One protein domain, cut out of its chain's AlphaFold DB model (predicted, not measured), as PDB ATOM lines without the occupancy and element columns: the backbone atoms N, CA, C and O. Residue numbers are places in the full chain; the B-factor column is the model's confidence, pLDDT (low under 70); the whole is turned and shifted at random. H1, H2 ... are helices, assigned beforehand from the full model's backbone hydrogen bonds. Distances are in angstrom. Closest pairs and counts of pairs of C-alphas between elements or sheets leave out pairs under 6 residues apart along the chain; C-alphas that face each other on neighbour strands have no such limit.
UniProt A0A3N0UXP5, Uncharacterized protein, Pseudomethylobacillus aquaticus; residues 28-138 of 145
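AT A GLANCE: This is residues 28 to 138 of the 145 residues of an uncharacterized protein of Pseudomethylobacillus aquaticus (UniProt A0A3N0UXP5). One very long straight helix, H5, begins in a small compact head of helices and sticks far out of it as an arm, with residues 116 to 138 standing free. In the head, H1, H3, H4 and the first part of H5 make a bundle round H3, and H2 packs on H3 at the side away from H5. The printed part has 111 residues with five named helices, H1 to H5 in chain order, and no named strand; the class is all helix. The whole is loose, with a radius of gyration of the C-alphas of 18.4 A, and spans 63 by 31 by 23 A, the arm making the length.

HOW THE PARTS SIT: H5, residues 98 to 138, is the longest helix, and it touches H4, residues 81 to 92, with its residues 101 to 111 alone. The closest C-alphas are those of Ile 88 and Leu 104, 6.3 A apart; this hairpin runs opposite ways at a shallow tilt of 33 degrees, only just short of steep. H3, residues 61 to 72, is the hub, touching four helices. Residues 100 to 111 alone of H5 touch H3, closest at the C-alphas of Gly 72 and Leu 107, 6.7 A apart, the same way at a shallow tilt of 22 degrees. H3 and H4 form a hairpin at a shallow tilt of 32 degrees, with the C-alphas of Gly 72 and Ala 84 closest at 5.0 A. H1, residues 28 to 41, touches H5 with residues 28 to 32 alone, closest at the C-alphas of Asp 29 and Ala 99, 5.1 A apart, at a steep tilt of 38 degrees. H1 and H3 only just touch, with 3 pairs of C-alphas within 8 A, the closest being those of Ala 36 and Leu 69, 6.6 A apart. H2, residues 44 to 56, forms a hairpin with H3, the C-alphas of Leu 54 and Ser 63 being closest at 5.5 A. H2 is apart from H4 and H5, and H1 is apart from H4. In H2, H3 and H5 every O i to N i+4 pair is within hydrogen-bond range; in H1 it is 8 of 10 and in H4 6 of 8.

IN THESE COORDINATES: H5 measures 60.2 A, from C-alpha 98 at (-7.095, -0.052, -30.390) to C-alpha 138 at (28.243, 7.044, 17.769). H1 measures 20.4 A from its C-alpha 28 at (-4.787, 5.831, -37.373), H2 18.9 A, H3 16.1 A and H4 15.9 A.

THE WHOLE: The C-alphas of Val 28 and Met 138, the two farthest apart, are 64.3 A from each other. Without residues 116 to 138 the body spans 30 by 28 by 23 A. The printed part has no cut and no long link. The mean pLDDT of the printed part is 90.9, and residue 28 is the one printed residue under 70.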
ATOM      1  N   VAL A  28      -4.380   5.377 -38.708       65.19
ATOM      2  CA  VAL A  28      -4.787   5.831 -37.373       65.19
ATOM      3  C   VAL A  28      -3.744   5.468 -36.317       65.19
ATOM      4  O   VAL A  28      -3.495   6.260 -35.412       65.19
ATOM      5  N   ASP A  29      -3.086   4.319 -36.443       71.81
ATOM      6  CA  ASP A  29      -2.119   3.849 -35.451       71.81
ATOM      7  C   ASP A  29      -0.818   4.651 -35.557       71.81
ATOM      8  O   ASP A  29      -0.258   5.113 -34.557       71.81
ATOM      9  N   ARG A  30      -0.397   4.933 -36.798       80.62
ATOM     10  CA  ARG A  30       0.758   5.790 -37.085       80.62
ATOM     11  C   ARG A  30       0.523   7.240 -36.668       80.62
ATOM     12  O   ARG A  30       1.467   7.901 -36.240       80.62
ATOM     13  N   TYR A  31      -0.718   7.723 -36.750       87.69
ATOM     14  CA  TYR A  31      -1.077   9.087 -36.361       87.69
ATOM     15  C   TYR A  31      -0.741   9.384 -34.895       87.69
ATOM     16  O   TYR A  31      -0.115  10.401 -34.606       87.69
ATOM     17  N   TRP A  32      -1.120   8.500 -33.969       89.31
ATOM     18  CA  TRP A  32      -0.933   8.743 -32.534       89.31
ATOM     19  C   TRP A  32       0.529   8.692 -32.104       89.31
ATOM     20  O   TRP A  32       0.959   9.499 -31.283       89.31
ATOM     21  N   LEU A  33       1.306   7.783 -32.694       88.31
ATOM     22  CA  LEU A  33       2.743   7.709 -32.446       88.31
ATOM     23  C   LEU A  33       3.479   8.911 -33.047       88.31
ATOM     24  O   LEU A  33       4.321   9.502 -32.378       88.31
ATOM     25  N   ALA A  34       3.126   9.319 -34.270       89.50
ATOM     26  CA  ALA A  34       3.690  10.514 -34.896       89.50
ATOM     27  C   ALA A  34       3.351  11.781 -34.101       89.50
ATOM     28  O   ALA A  34       4.193  12.660 -33.939       89.50
ATOM     29  N   TYR A  35       2.132  11.858 -33.564       90.75
ATOM     30  CA  TYR A  35       1.723  12.934 -32.673       90.75
ATOM     31  C   TYR A  35       2.578  12.975 -31.398       90.75
ATOM     32  O   TYR A  35       3.125  14.022 -31.056       90.75
ATOM     33  N   ALA A  36       2.720  11.830 -30.724       90.44
ATOM     34  CA  ALA A  36       3.513  11.700 -29.507       90.44
ATOM     35  C   ALA A  36       4.984  12.108 -29.721       90.44
ATOM     36  O   ALA A  36       5.539  12.870 -28.927       90.44
ATOM     37  N   ASP A  37       5.592  11.655 -30.821       90.19
ATOM     38  CA  ASP A  37       6.960  12.023 -31.202       90.19
ATOM     39  C   ASP A  37       7.085  13.521 -31.521       90.19
ATOM     40  O   ASP A  37       7.997  14.181 -31.027       90.19
ATOM     41  N   ASN A  38       6.140  14.092 -32.277       90.12
ATOM     42  CA  ASN A  38       6.162  15.512 -32.632       90.12
ATOM     43  C   ASN A  38       6.086  16.408 -31.389       90.12
ATOM     44  O   ASN A  38       6.940  17.270 -31.197       90.12
ATOM     45  N   VAL A  39       5.117  16.167 -30.504       88.94
ATOM     46  CA  VAL A  39       4.971  16.944 -29.264       88.94
ATOM     47  C   VAL A  39       6.234  16.837 -28.411       88.94
ATOM     48  O   VAL A  39       6.703  17.854 -27.908       88.94
ATOM     49  N   GLY A  40       6.836  15.649 -28.292       86.00
ATOM     50  CA  GLY A  40       8.081  15.458 -27.542       86.00
ATOM     51  C   GLY A  40       9.293  16.215 -28.105       86.00
ATOM     52  O   GLY A  40      10.245  16.459 -27.369       86.00
ATOM     53  N   ARG A  41       9.268  16.603 -29.386       88.56
ATOM     54  CA  ARG A  41      10.327  17.396 -30.040       88.56
ATOM     55  C   ARG A  41      10.066  18.900 -30.010       88.56
ATOM     56  O   ARG A  41      10.983  19.684 -30.244       88.56
ATOM     57  N   GLN A  42       8.828  19.313 -29.759       89.50
ATOM     58  CA  GLN A  42       8.460  20.721 -29.689       89.50
ATOM     59  C   GLN A  42       8.969  21.384 -28.402       89.50
ATOM     60  O   GLN A  42       9.013  20.776 -27.335       89.50
ATOM     61  N   GLY A  43       9.294  22.677 -28.488       89.12
ATOM     62  CA  GLY A  43       9.602  23.497 -27.315       89.12
ATOM     63  C   GLY A  43       8.364  23.806 -26.462       89.12
ATOM     64  O   GLY A  43       7.228  23.728 -26.933       89.12
ATOM     65  N   ALA A  44       8.583  24.227 -25.212       89.50
ATOM     66  CA  ALA A  44       7.515  24.477 -24.237       89.50
ATOM     67  C   ALA A  44       6.436  25.459 -24.731       89.50
ATOM     68  O   ALA A  44       5.250  25.241 -24.502       89.50
ATOM     69  N   GLU A  45       6.823  26.519 -25.445       89.50
ATOM     70  CA  GLU A  45       5.876  27.511 -25.969       89.50
ATOM     71  C   GLU A  45       4.984  26.957 -27.089       89.50
ATOM     72  O   GLU A  45       3.802  27.290 -27.150       89.50
ATOM     73  N   ALA A  46       5.507  26.069 -27.941       90.50
ATOM     74  CA  ALA A  46       4.709  25.405 -28.973       90.50
ATOM     75  C   ALA A  46       3.691  24.442 -28.344       90.50
ATOM     76  O   ALA A  46       2.508  24.498 -28.677       90.50
ATOM     77  N   GLN A  47       4.115  23.669 -27.339       91.75
ATOM     78  CA  GLN A  47       3.222  22.781 -26.593       91.75
ATOM     79  C   GLN A  47       2.112  23.551 -25.856       91.75
ATOM     80  O   GLN A  47       0.982  23.078 -25.790       91.75
ATOM     81  N   LYS A  48       2.395  24.749 -25.313       92.50
ATOM     82  CA  LYS A  48       1.373  25.589 -24.651       92.50
ATOM     83  C   LYS A  48       0.330  26.101 -25.633       92.50
ATOM     84  O   LYS A  48      -0.851  26.105 -25.297       92.50
ATOM     85  N   ARG A  49       0.760  26.537 -26.821       91.31
ATOM     86  CA  ARG A  49      -0.150  26.983 -27.885       91.31
ATOM     87  C   ARG A  49      -1.057  25.844 -28.321       91.31
ATOM     88  O   ARG A  49      -2.270  26.004 -28.310       91.31
ATOM     89  N   GLU A  50      -0.473  24.680 -28.586       90.50
ATOM     90  CA  GLU A  50      -1.235  23.495 -28.962       90.50
ATOM     91  C   GLU A  50      -2.216  23.073 -27.856       90.50
ATOM     92  O   GLU A  50      -3.385  22.805 -28.116       90.50
ATOM     93  N   LEU A  51      -1.785  23.086 -26.594       91.88
ATOM     94  CA  LEU A  51      -2.663  22.809 -25.462       91.88
ATOM     95  C   LEU A  51      -3.827  23.809 -25.373       91.88
ATOM     96  O   LEU A  51      -4.957  23.396 -25.118       91.88
ATOM     97  N   ALA A  52      -3.573  25.103 -25.582       92.38
ATOM     98  CA  ALA A  52      -4.613  26.129 -25.575       92.38
ATOM     99  C   ALA A  52      -5.636  25.900 -26.699       92.38
ATOM    100  O   ALA A  52      -6.839  25.969 -26.451       92.38
ATOM    101  N   GLU A  53      -5.176  25.545 -27.899       91.88
ATOM    102  CA  GLU A  53      -6.043  25.185 -29.027       91.88
ATOM    103  C   GLU A  53      -6.907  23.960 -28.695       91.88
ATOM    104  O   GLU A  53      -8.129  23.988 -28.850       91.88
ATOM    105  N   LEU A  54      -6.306  22.903 -28.144       91.75
ATOM    106  CA  LEU A  54      -7.017  21.677 -27.771       91.75
ATOM    107  C   LEU A  54      -8.043  21.897 -26.653       91.75
ATOM    108  O   LEU A  54      -9.071  21.219 -26.616       91.75
ATOM    109  N   GLN A  55      -7.796  22.856 -25.758       89.12
ATOM    110  CA  GLN A  55      -8.739  23.225 -24.702       89.12
ATOM    111  C   GLN A  55      -9.993  23.923 -25.237       89.12
ATOM    112  O   GLN A  55     -11.045  23.809 -24.610       89.12
ATOM    113  N   THR A  56      -9.933  24.578 -26.400       89.50
ATOM    114  CA  THR A  56     -11.143  25.133 -27.036       89.50
ATOM    115  C   THR A  56     -12.083  24.030 -27.533       89.50
ATOM    116  O   THR A  56     -13.299  24.200 -27.555       89.50
ATOM    117  N   HIS A  57     -11.528  22.854 -27.833       85.56
ATOM    118  CA  HIS A  57     -12.248  21.650 -28.245       85.56
ATOM    119  C   HIS A  57     -12.414  20.638 -27.098       85.56
ATOM    120  O   HIS A  57     -12.471  19.425 -27.331       85.56
ATOM    121  N   LYS A  58     -12.483  21.121 -25.848       70.94
ATOM    122  CA  LYS A  58     -12.668  20.294 -24.647       70.94
ATOM    123  C   LYS A  58     -14.029  19.589 -24.696       70.94
ATOM    124  O   LYS A  58     -15.056  20.158 -24.346       70.94
ATOM    125  N   GLY A  59     -14.020  18.343 -25.150       75.38
ATOM    126  CA  GLY A  59     -15.215  17.523 -25.353       75.38
ATOM    127  C   GLY A  59     -15.020  16.481 -26.451       75.38
ATOM    128  O   GLY A  59     -15.574  15.388 -26.360       75.38
ATOM    129  N   ASP A  60     -14.168  16.778 -27.437       89.94
ATOM    130  CA  ASP A  60     -13.754  15.788 -28.427       89.94
ATOM    131  C   ASP A  60     -12.792  14.771 -27.794       89.94
ATOM    132  O   ASP A  60     -11.775  15.132 -27.196       89.94
ATOM    133  N   ILE A  61     -13.099  13.484 -27.975       90.62
ATOM    134  CA  ILE A  61     -12.267  12.360 -27.537       90.62
ATOM    135  C   ILE A  61     -10.851  12.512 -28.095       90.62
ATOM    136  O   ILE A  61      -9.881  12.269 -27.379       90.62
ATOM    137  N   ARG A  62     -10.709  12.954 -29.352       90.75
ATOM    138  CA  ARG A  62      -9.393  13.128 -29.976       90.75
ATOM    139  C   ARG A  62      -8.578  14.210 -29.268       90.75
ATOM    140  O   ARG A  62      -7.402  13.983 -28.988       90.75
ATOM    141  N   SER A  63      -9.193  15.344 -28.944       92.06
ATOM    142  CA  SER A  63      -8.548  16.423 -28.190       92.06
ATOM    143  C   SER A  63      -8.182  15.980 -26.777       92.06
ATOM    144  O   SER A  63      -7.059  16.214 -26.342       92.06
ATOM    145  N   SER A  64      -9.063  15.250 -26.090       92.50
ATOM    146  CA  SER A  64      -8.767  14.692 -24.766       92.50
ATOM    147  C   SER A  64      -7.592  13.711 -24.786       92.50
ATOM    148  O   SER A  64      -6.733  13.787 -23.909       92.50
ATOM    149  N   ILE A  65      -7.492  12.837 -25.799       93.00
ATOM    150  CA  ILE A  65      -6.332  11.942 -25.963       93.00
ATOM    151  C   ILE A  65      -5.053  12.763 -26.134       93.00
ATOM    152  O   ILE A  65      -4.066  12.506 -25.451       93.00
ATOM    153  N   LYS A  66      -5.060  13.779 -27.002       93.50
ATOM    154  CA  LYS A  66      -3.890  14.641 -27.225       93.50
ATOM    155  C   LYS A  66      -3.447  15.371 -25.958       93.50
ATOM    156  O   LYS A  66      -2.265  15.354 -25.632       93.50
ATOM    157  N   ILE A  67      -4.391  15.939 -25.208       94.44
ATOM    158  CA  ILE A  67      -4.116  16.598 -23.924       94.44
ATOM    159  C   ILE A  67      -3.516  15.594 -22.924       94.44
ATOM    160  O   ILE A  67      -2.553  15.916 -22.229       94.44
ATOM    161  N   ALA A  68      -4.029  14.360 -22.884       94.06
ATOM    162  CA  ALA A  68      -3.474  13.295 -22.051       94.06
ATOM    163  C   ALA A  68      -2.043  12.917 -22.441       94.06
ATOM    164  O   ALA A  68      -1.208  12.712 -21.558       94.06
ATOM    165  N   LEU A  69      -1.732  12.887 -23.739       93.38
ATOM    166  CA  LEU A  69      -0.369  12.669 -24.220       93.38
ATOM    167  C   LEU A  69       0.550  13.827 -23.815       93.38
ATOM    168  O   LEU A  69       1.608  13.570 -23.246       93.38
ATOM    169  N   ILE A  70       0.139  15.084 -24.017       94.69
ATOM    170  CA  ILE A  70       0.924  16.257 -23.598       94.69
ATOM    171  C   ILE A  70       1.256  16.172 -22.100       94.69
ATOM    172  O   ILE A  70       2.417  16.276 -21.723       94.69
ATOM    173  N   TYR A  71       0.279  15.910 -21.231       95.00
ATOM    174  CA  TYR A  71       0.553  15.865 -19.791       95.00
ATOM    175  C   TYR A  71       1.294  14.605 -19.327       95.00
ATOM    176  O   TYR A  71       2.047  14.669 -18.356       95.00
ATOM    177  N   GLY A  72       1.079  13.455 -19.964       91.81
ATOM    178  CA  GLY A  72       1.627  12.187 -19.480       91.81
ATOM    179  C   GLY A  72       3.021  11.859 -20.012       91.81
ATOM    180  O   GLY A  72       3.778  11.153 -19.340       91.81
ATOM    181  N   MET A  73       3.381  12.348 -21.202       91.06
ATOM    182  CA  MET A  73       4.609  11.927 -21.875       91.06
ATOM    183  C   MET A  73       5.878  12.399 -21.159       91.06
ATOM    184  O   MET A  73       5.946  13.543 -20.708       91.06
ATOM    185  N   PRO A  74       6.929  11.560 -21.106       86.81
ATOM    186  CA  PRO A  74       8.180  11.893 -20.424       86.81
ATOM    187  C   PRO A  74       8.925  13.063 -21.077       86.81
ATOM    188  O   PRO A  74       9.554  13.840 -20.366       86.81
ATOM    189  N   ASN A  75       8.813  13.202 -22.400       87.88
ATOM    190  CA  ASN A  75       9.514  14.224 -23.181       87.88
ATOM    191  C   ASN A  75       8.700  15.518 -23.346       87.88
ATOM    192  O   ASN A  75       9.143  16.438 -24.026       87.88
ATOM    193  N   SER A  76       7.500  15.607 -22.761       91.31
ATOM    194  CA  SER A  76       6.751  16.862 -22.786       91.31
ATOM    195  C   SER A  76       7.314  17.845 -21.761       91.31
ATOM    196  O   SER A  76       7.561  17.492 -20.608       91.31
ATOM    197  N   ALA A  77       7.460  19.107 -22.161       89.94
ATOM    198  CA  ALA A  77       7.834  20.191 -21.261       89.94
ATOM    199  C   ALA A  77       6.675  20.598 -20.336       89.94
ATOM    200  O   ALA A  77       6.904  21.202 -19.291       89.94
ATOM    201  N   LEU A  78       5.434  20.257 -20.701       92.38
ATOM    202  CA  LEU A  78       4.227  20.522 -19.913       92.38
ATOM    203  C   LEU A  78       3.786  19.327 -19.074       92.38
ATOM    204  O   LEU A  78       2.651  19.292 -18.605       92.38
ATOM    205  N   ARG A  79       4.668  18.349 -18.897       91.62
ATOM    206  CA  ARG A  79       4.376  17.106 -18.200       91.62
ATOM    207  C   ARG A  79       3.801  17.357 -16.803       91.62
ATOM    208  O   ARG A  79       4.445  17.957 -15.947       91.62
ATOM    209  N   ASP A  80       2.617  16.808 -16.566       93.62
ATOM    210  CA  ASP A  80       1.881  16.885 -15.307       93.62
ATOM    211  C   ASP A  80       1.200  15.527 -15.054       93.62
ATOM    212  O   ASP A  80       0.076  15.288 -15.510       93.62
ATOM    213  N   PRO A  81       1.882  14.591 -14.366       91.06
ATOM    214  CA  PRO A  81       1.359  13.245 -14.162       91.06
ATOM    215  C   PRO A  81       0.079  13.239 -13.311       91.06
ATOM    216  O   PRO A  81      -0.776  12.380 -13.522       91.06
ATOM    217  N   ALA A  82      -0.087  14.219 -12.414       92.38
ATOM    218  CA  ALA A  82      -1.262  14.345 -11.556       92.38
ATOM    219  C   ALA A  82      -2.521  14.707 -12.359       92.38
ATOM    220  O   ALA A  82      -3.608  14.224 -12.048       92.38
ATOM    221  N   LYS A  83      -2.382  15.504 -13.427       93.12
ATOM    222  CA  LYS A  83      -3.480  15.773 -14.373       93.12
ATOM    223  C   LYS A  83      -3.654  14.673 -15.414       93.12
ATOM    224  O   LYS A  83      -4.780  14.398 -15.829       93.12
ATOM    225  N   ALA A  84      -2.561  14.047 -15.845       94.31
ATOM    226  CA  ALA A  84      -2.598  13.005 -16.865       94.31
ATOM    227  C   ALA A  84      -3.327  11.744 -16.379       94.31
ATOM    228  O   ALA A  84      -4.216  11.254 -17.069       94.31
ATOM    229  N   ALA A  85      -2.986  11.236 -15.191       93.75
ATOM    230  CA  ALA A  85      -3.513   9.976 -14.665       93.75
ATOM    231  C   ALA A  85      -5.056   9.887 -14.624       93.75
ATOM    232  O   ALA A  85      -5.600   8.940 -15.202       93.75
ATOM    233  N   PRO A  86      -5.800  10.840 -14.019       94.25
ATOM    234  CA  PRO A  86      -7.262  10.758 -13.968       94.25
ATOM    235  C   PRO A  86      -7.897  10.815 -15.362       94.25
ATOM    236  O   PRO A  86      -8.823  10.063 -15.651       94.25
ATOM    237  N   MET A  87      -7.359  11.645 -16.254       93.69
ATOM    238  CA  MET A  87      -7.862  11.793 -17.618       93.69
ATOM    239  C   MET A  87      -7.581  10.552 -18.479       93.69
ATOM    240  O   MET A  87      -8.438  10.138 -19.253       93.69
ATOM    241  N   ILE A  88      -6.413   9.920 -18.326       94.75
ATOM    242  CA  ILE A  88      -6.101   8.646 -18.986       94.75
ATOM    243  C   ILE A  88      -7.075   7.557 -18.517       94.75
ATOM    244  O   ILE A  88      -7.615   6.826 -19.346       94.75
ATOM    245  N   ASN A  89      -7.344   7.471 -17.212       94.50
ATOM    246  CA  ASN A  89      -8.290   6.497 -16.662       94.50
ATOM    247  C   ASN A  89      -9.716   6.719 -17.187       94.50
ATOM    248  O   ASN A  89     -10.380   5.759 -17.575       94.50
ATOM    249  N   GLU A  90     -10.161   7.975 -17.265       93.88
ATOM    250  CA  GLU A  90     -11.452   8.326 -17.858       93.88
ATOM    251  C   GLU A  90     -11.527   7.911 -19.337       93.88
ATOM    252  O   GLU A  90     -12.503   7.298 -19.768       93.88
ATOM    253  N   LEU A  91     -10.479   8.193 -20.117       94.00
ATOM    254  CA  LEU A  91     -10.406   7.844 -21.537       94.00
ATOM    255  C   LEU A  91     -10.401   6.330 -21.770       94.00
ATOM    256  O   LEU A  91     -11.088   5.851 -22.670       94.00
ATOM    257  N   LEU A  92      -9.682   5.564 -20.948       93.88
ATOM    258  CA  LEU A  92      -9.651   4.099 -21.030       93.88
ATOM    259  C   LEU A  92     -10.999   3.446 -20.679       93.88
ATOM    260  O   LEU A  92     -11.246   2.314 -21.104       93.88
ATOM    261  N   GLY A  93     -11.868   4.149 -19.945       91.50
ATOM    262  CA  GLY A  93     -13.252   3.738 -19.693       91.50
ATOM    263  C   GLY A  93     -14.194   3.938 -20.888       91.50
ATOM    264  O   GLY A  93     -15.302   3.408 -20.885       91.50
ATOM    265  N   ARG A  94     -13.772   4.677 -21.922       91.19
ATOM    266  CA  ARG A  94     -14.562   4.940 -23.134       91.19
ATOM    267  C   ARG A  94     -14.249   3.928 -24.243       91.19
ATOM    268  O   ARG A  94     -13.213   3.262 -24.236       91.19
ATOM    269  N   ASN A  95     -15.140   3.843 -25.233       87.81
ATOM    270  CA  ASN A  95     -14.913   3.034 -26.430       87.81
ATOM    271  C   ASN A  95     -13.910   3.740 -27.361       87.81
ATOM    272  O   ASN A  95     -14.277   4.624 -28.134       87.81
ATOM    273  N   LEU A  96     -12.632   3.387 -27.228       86.44
ATOM    274  CA  LEU A  96     -11.531   3.928 -28.021       86.44
ATOM    275  C   LEU A  96     -11.057   2.917 -29.062       86.44
ATOM    276  O   LEU A  96     -11.081   1.711 -28.826       86.44
ATOM    277  N   HIS A  97     -10.526   3.428 -30.175       86.88
ATOM    278  CA  HIS A  97      -9.779   2.608 -31.125       86.88
ATOM    279  C   HIS A  97      -8.574   1.933 -30.445       86.88
ATOM    280  O   HIS A  97      -8.031   2.453 -29.464       86.88
ATOM    281  N   ILE A  98      -8.130   0.799 -30.991       87.62
ATOM    282  CA  ILE A  98      -7.095  -0.052 -30.390       87.62
ATOM    283  C   ILE A  98      -5.792   0.729 -30.168       87.62
ATOM    284  O   ILE A  98      -5.293   0.752 -29.048       87.62
ATOM    285  N   ALA A  99      -5.267   1.437 -31.173       87.69
ATOM    286  CA  ALA A  99      -4.007   2.173 -31.014       87.69
ATOM    287  C   ALA A  99      -3.979   3.234 -29.904       87.69
ATOM    288  O   ALA A  99      -3.099   3.142 -29.043       87.69
ATOM    289  N   PRO A 100      -4.886   4.234 -29.862       90.19
ATOM    290  CA  PRO A 100      -4.862   5.212 -28.780       90.19
ATOM    291  C   PRO A 100      -5.115   4.546 -27.427       90.19
ATOM    292  O   PRO A 100      -4.506   4.946 -26.439       90.19
ATOM    293  N   ARG A 101      -5.939   3.492 -27.365       92.50
ATOM    294  CA  ARG A 101      -6.150   2.722 -26.134       92.50
ATOM    295  C   ARG A 101      -4.858   2.067 -25.643       92.50
ATOM    296  O   ARG A 101      -4.525   2.205 -24.470       92.50
ATOM    297  N   THR A 102      -4.126   1.387 -26.521       91.50
ATOM    298  CA  THR A 102      -2.855   0.730 -26.185       91.50
ATOM    299  C   THR A 102      -1.813   1.747 -25.731       91.50
ATOM    300  O   THR A 102      -1.172   1.548 -24.700       91.50
ATOM    301  N   LEU A 103      -1.691   2.870 -26.445       91.38
ATOM    302  CA  LEU A 103      -0.766   3.944 -26.082       91.38
ATOM    303  C   LEU A 103      -1.096   4.537 -24.705       91.38
ATOM    304  O   LEU A 103      -0.205   4.709 -23.878       91.38
ATOM    305  N   LEU A 104      -2.375   4.809 -24.437       93.94
ATOM    306  CA  LEU A 104      -2.827   5.317 -23.144       93.94
ATOM    307  C   LEU A 104      -2.636   4.297 -22.014       93.94
ATOM    308  O   LEU A 104      -2.274   4.690 -20.909       93.94
ATOM    309  N   SER A 105      -2.832   3.001 -22.277       94.00
ATOM    310  CA  SER A 105      -2.566   1.946 -21.291       94.00
ATOM    311  C   SER A 105      -1.086   1.894 -20.927       94.00
ATOM    312  O   SER A 105      -0.750   1.916 -19.748       94.00
ATOM    313  N   LEU A 106      -0.200   1.904 -21.928       94.06
ATOM    314  CA  LEU A 106       1.245   1.935 -21.701       94.06
ATOM    315  C   LEU A 106       1.657   3.188 -20.920       94.06
ATOM    316  O   LEU A 106       2.491   3.122 -20.018       94.06
ATOM    317  N   LEU A 107       1.050   4.331 -21.244       93.94
ATOM    318  CA  LEU A 107       1.314   5.586 -20.555       93.94
ATOM    319  C   LEU A 107       0.863   5.542 -19.093       93.94
ATOM    320  O   LEU A 107       1.607   5.979 -18.221       93.94
ATOM    321  N   ARG A 108      -0.316   4.979 -18.806       95.75
ATOM    322  CA  ARG A 108      -0.795   4.761 -17.433       95.75
ATOM    323  C   ARG A 108       0.189   3.903 -16.642       95.75
ATOM    324  O   ARG A 108       0.564   4.277 -15.535       95.75
ATOM    325  N   ASP A 109       0.616   2.783 -17.218       95.19
ATOM    326  CA  ASP A 109       1.515   1.843 -16.549       95.19
ATOM    327  C   ASP A 109       2.890   2.490 -16.301       95.19
ATOM    328  O   ASP A 109       3.460   2.359 -15.219       95.19
ATOM    329  N   HIS A 110       3.381   3.294 -17.251       94.12
ATOM    330  CA  HIS A 110       4.587   4.103 -17.072       94.12
ATOM    331  C   HIS A 110       4.456   5.130 -15.936       94.12
ATOM    332  O   HIS A 110       5.385   5.293 -15.142       94.12
ATOM    333  N   LEU A 111       3.324   5.839 -15.852       93.50
ATOM    334  CA  LEU A 111       3.082   6.814 -14.786       93.50
ATOM    335  C   LEU A 111       3.055   6.141 -13.407       93.50
ATOM    336  O   LEU A 111       3.704   6.641 -12.489       93.50
ATOM    337  N   ALA A 112       2.381   4.994 -13.294       94.06
ATOM    338  CA  ALA A 112       2.308   4.217 -12.059       94.06
ATOM    339  C   ALA A 112       3.682   3.682 -11.627       94.06
ATOM    340  O   ALA A 112       4.066   3.800 -10.463       94.06
ATOM    341  N   GLU A 113       4.468   3.141 -12.564       93.75
ATOM    342  CA  GLU A 113       5.808   2.642 -12.244       93.75
ATOM    343  C   GLU A 113       6.741   3.781 -11.821       93.75
ATOM    344  O   GLU A 113       7.526   3.643 -10.884       93.75
ATOM    345  N   ARG A 114       6.626   4.953 -12.449       91.81
ATOM    346  CA  ARG A 114       7.423   6.112 -12.048       91.81
ATOM    347  C   ARG A 114       7.085   6.588 -10.640       91.81
ATOM    348  O   ARG A 114       8.000   6.932  -9.898       91.81
ATOM    349  N   GLU A 115       5.809   6.622 -10.274       92.50
ATOM    350  CA  GLU A 115       5.390   6.955  -8.911       92.50
ATOM    351  C   GLU A 115       5.989   5.970  -7.902       92.50
ATOM    352  O   GLU A 115       6.642   6.382  -6.944       92.50
ATOM    353  N   ARG A 116       5.900   4.666  -8.187       94.62
ATOM    354  CA  ARG A 116       6.515   3.616  -7.368       94.62
ATOM    355  C   ARG A 116       8.026   3.806  -7.200       94.62
ATOM    356  O   ARG A 116       8.555   3.616  -6.102       94.62
ATOM    357  N   LEU A 117       8.728   4.167  -8.275       93.38
ATOM    358  CA  LEU A 117      10.168   4.424  -8.241       93.38
ATOM    359  C   LEU A 117      10.517   5.660  -7.407       93.38
ATOM    360  O   LEU A 117      11.497   5.615  -6.666       93.38
ATOM    361  N   LEU A 118       9.712   6.726  -7.481       91.31
ATOM    362  CA  LEU A 118       9.890   7.920  -6.651       91.31
ATOM    363  C   LEU A 118       9.718   7.586  -5.165       91.31
ATOM    364  O   LEU A 118      10.627   7.840  -4.382       91.31
ATOM    365  N   THR A 119       8.641   6.890  -4.792       93.81
ATOM    366  CA  THR A 119       8.425   6.454  -3.402       93.81
ATOM    367  C   THR A 119       9.573   5.583  -2.889       93.81
ATOM    368  O   THR A 119      10.000   5.700  -1.739       93.81
ATOM    369  N   ARG A 120      10.108   4.699  -3.740       94.31
ATOM    370  CA  ARG A 120      11.255   3.861  -3.378       94.31
ATOM    371  C   ARG A 120      12.525   4.685  -3.172       94.31
ATOM    372  O   ARG A 120      13.279   4.384  -2.248       94.31
ATOM    373  N   ALA A 121      12.773   5.681  -4.019       94.06
ATOM    374  CA  ALA A 121      13.915   6.577  -3.883       94.06
ATOM    375  C   ALA A 121      13.834   7.383  -2.578       94.06
ATOM    376  O   ALA A 121      14.804   7.401  -1.820       94.06
ATOM    377  N   ASP A 122      12.664   7.937  -2.266       94.56
ATOM    378  CA  ASP A 122      12.433   8.693  -1.031       94.56
ATOM    379  C   ASP A 122      12.646   7.818   0.212       94.56
ATOM    380  O   ASP A 122      13.357   8.200   1.142       94.56
ATOM    381  N   GLY A 123      12.121   6.588   0.197       94.38
ATOM    382  CA  GLY A 123      12.323   5.631   1.287       94.38
ATOM    383  C   GLY A 123      13.787   5.210   1.475       94.38
ATOM    384  O   GLY A 123      14.219   4.955   2.598       94.38
ATOM    385  N   LEU A 124      14.580   5.144   0.401       94.50
ATOM    386  CA  LEU A 124      16.024   4.902   0.500       94.50
ATOM    387  C   LEU A 124      16.767   6.124   1.043       94.50
ATOM    388  O   LEU A 124      17.657   5.968   1.879       94.50
ATOM    389  N   GLN A 125      16.383   7.327   0.618       93.88
ATOM    390  CA  GLN A 125      16.972   8.566   1.113       93.88
ATOM    391  C   GLN A 125      16.729   8.741   2.615       93.88
ATOM    392  O   GLN A 125      17.643   9.124   3.346       93.88
ATOM    393  N   GLN A 126      15.531   8.399   3.091       94.94
ATOM    394  CA  GLN A 126      15.218   8.401   4.517       94.94
ATOM    395  C   GLN A 126      16.141   7.450   5.293       94.94
ATOM    396  O   GLN A 126      16.767   7.867   6.265       94.94
ATOM    397  N   LYS A 127      16.306   6.208   4.821       94.69
ATOM    398  CA  LYS A 127      17.206   5.230   5.458       94.69
ATOM    399  C   LYS A 127      18.660   5.702   5.496       94.69
ATOM    400  O   LYS A 127      19.353   5.468   6.481       94.69
ATOM    401  N   LEU A 128      19.135   6.371   4.444       94.38
ATOM    402  CA  LEU A 128      20.482   6.953   4.426       94.38
ATOM    403  C   LEU A 128      20.638   8.065   5.468       94.38
ATOM    404  O   LEU A 128      21.670   8.136   6.135       94.38
ATOM    405  N   ASN A 129      19.622   8.911   5.623       93.62
ATOM    406  CA  ASN A 129      19.631   9.971   6.627       93.62
ATOM    407  C   ASN A 129      19.644   9.386   8.048       93.62
ATOM    408  O   ASN A 129      20.471   9.798   8.857       93.62
ATOM    409  N   GLU A 130      18.816   8.372   8.320       94.12
ATOM    410  CA  GLU A 130      18.778   7.662   9.609       94.12
ATOM    411  C   GLU A 130      20.135   7.021   9.951       94.12
ATOM    412  O   GLU A 130      20.650   7.192  11.056       94.12
ATOM    413  N   LEU A 131      20.770   6.339   8.990       92.94
ATOM    414  CA  LEU A 131      22.098   5.749   9.189       92.94
ATOM    415  C   LEU A 131      23.166   6.807   9.489       92.94
ATOM    416  O   LEU A 131      24.014   6.605  10.358       92.94
ATOM    417  N   ARG A 132      23.115   7.950   8.802       92.31
ATOM    418  CA  ARG A 132      24.042   9.061   9.032       92.31
ATOM    419  C   ARG A 132      23.854   9.684  10.413       92.31
ATOM    420  O   ARG A 132      24.830  10.090  11.043       92.31
ATOM    421  N   GLU A 133      22.621   9.789  10.894       92.94
ATOM    422  CA  GLU A 133      22.346  10.256  12.253       92.94
ATOM    423  C   GLU A 133      22.901   9.290  13.297       92.94
ATOM    424  O   GLU A 133      23.584   9.732  14.224       92.94
ATOM    425  N   ILE A 134      22.705   7.982  13.111       91.00
ATOM    426  CA  ILE A 134      23.274   6.954  13.991       91.00
ATOM    427  C   ILE A 134      24.800   7.083  14.045       91.00
ATOM    428  O   ILE A 134      25.348   7.218  15.139       91.00
ATOM    429  N   ASP A 135      25.478   7.138  12.898       89.19
ATOM    430  CA  ASP A 135      26.940   7.276  12.832       89.19
ATOM    431  C   ASP A 135      27.433   8.537  13.568       89.19
ATOM    432  O   ASP A 135      28.293   8.476  14.451       89.19
ATOM    433  N   ASN A 136      26.786   9.681  13.328       88.94
ATOM    434  CA  ASN A 136      27.099  10.926  14.030       88.94
ATOM    435  C   ASN A 136      26.906  10.819  15.552       88.94
ATOM    436  O   ASN A 136      27.678  11.407  16.316       88.94
ATOM    437  N   THR A 137      25.877  10.103  16.017       90.62
ATOM    438  CA  THR A 137      25.662   9.891  17.459       90.62
ATOM    439  C   THR A 137      26.702   8.952  18.068       90.62
ATOM    440  O   THR A 137      27.116   9.184  19.206       90.62
ATOM    441  N   MET A 138      27.175   7.946  17.325       81.88
ATOM    442  CA  MET A 138      28.243   7.044  17.769       81.88
ATOM    443  C   MET A 138      29.581   7.785  17.880       81.88
ATOM    444  O   MET A 138      30.206   7.743  18.936       81.88
TER     445      MET A 138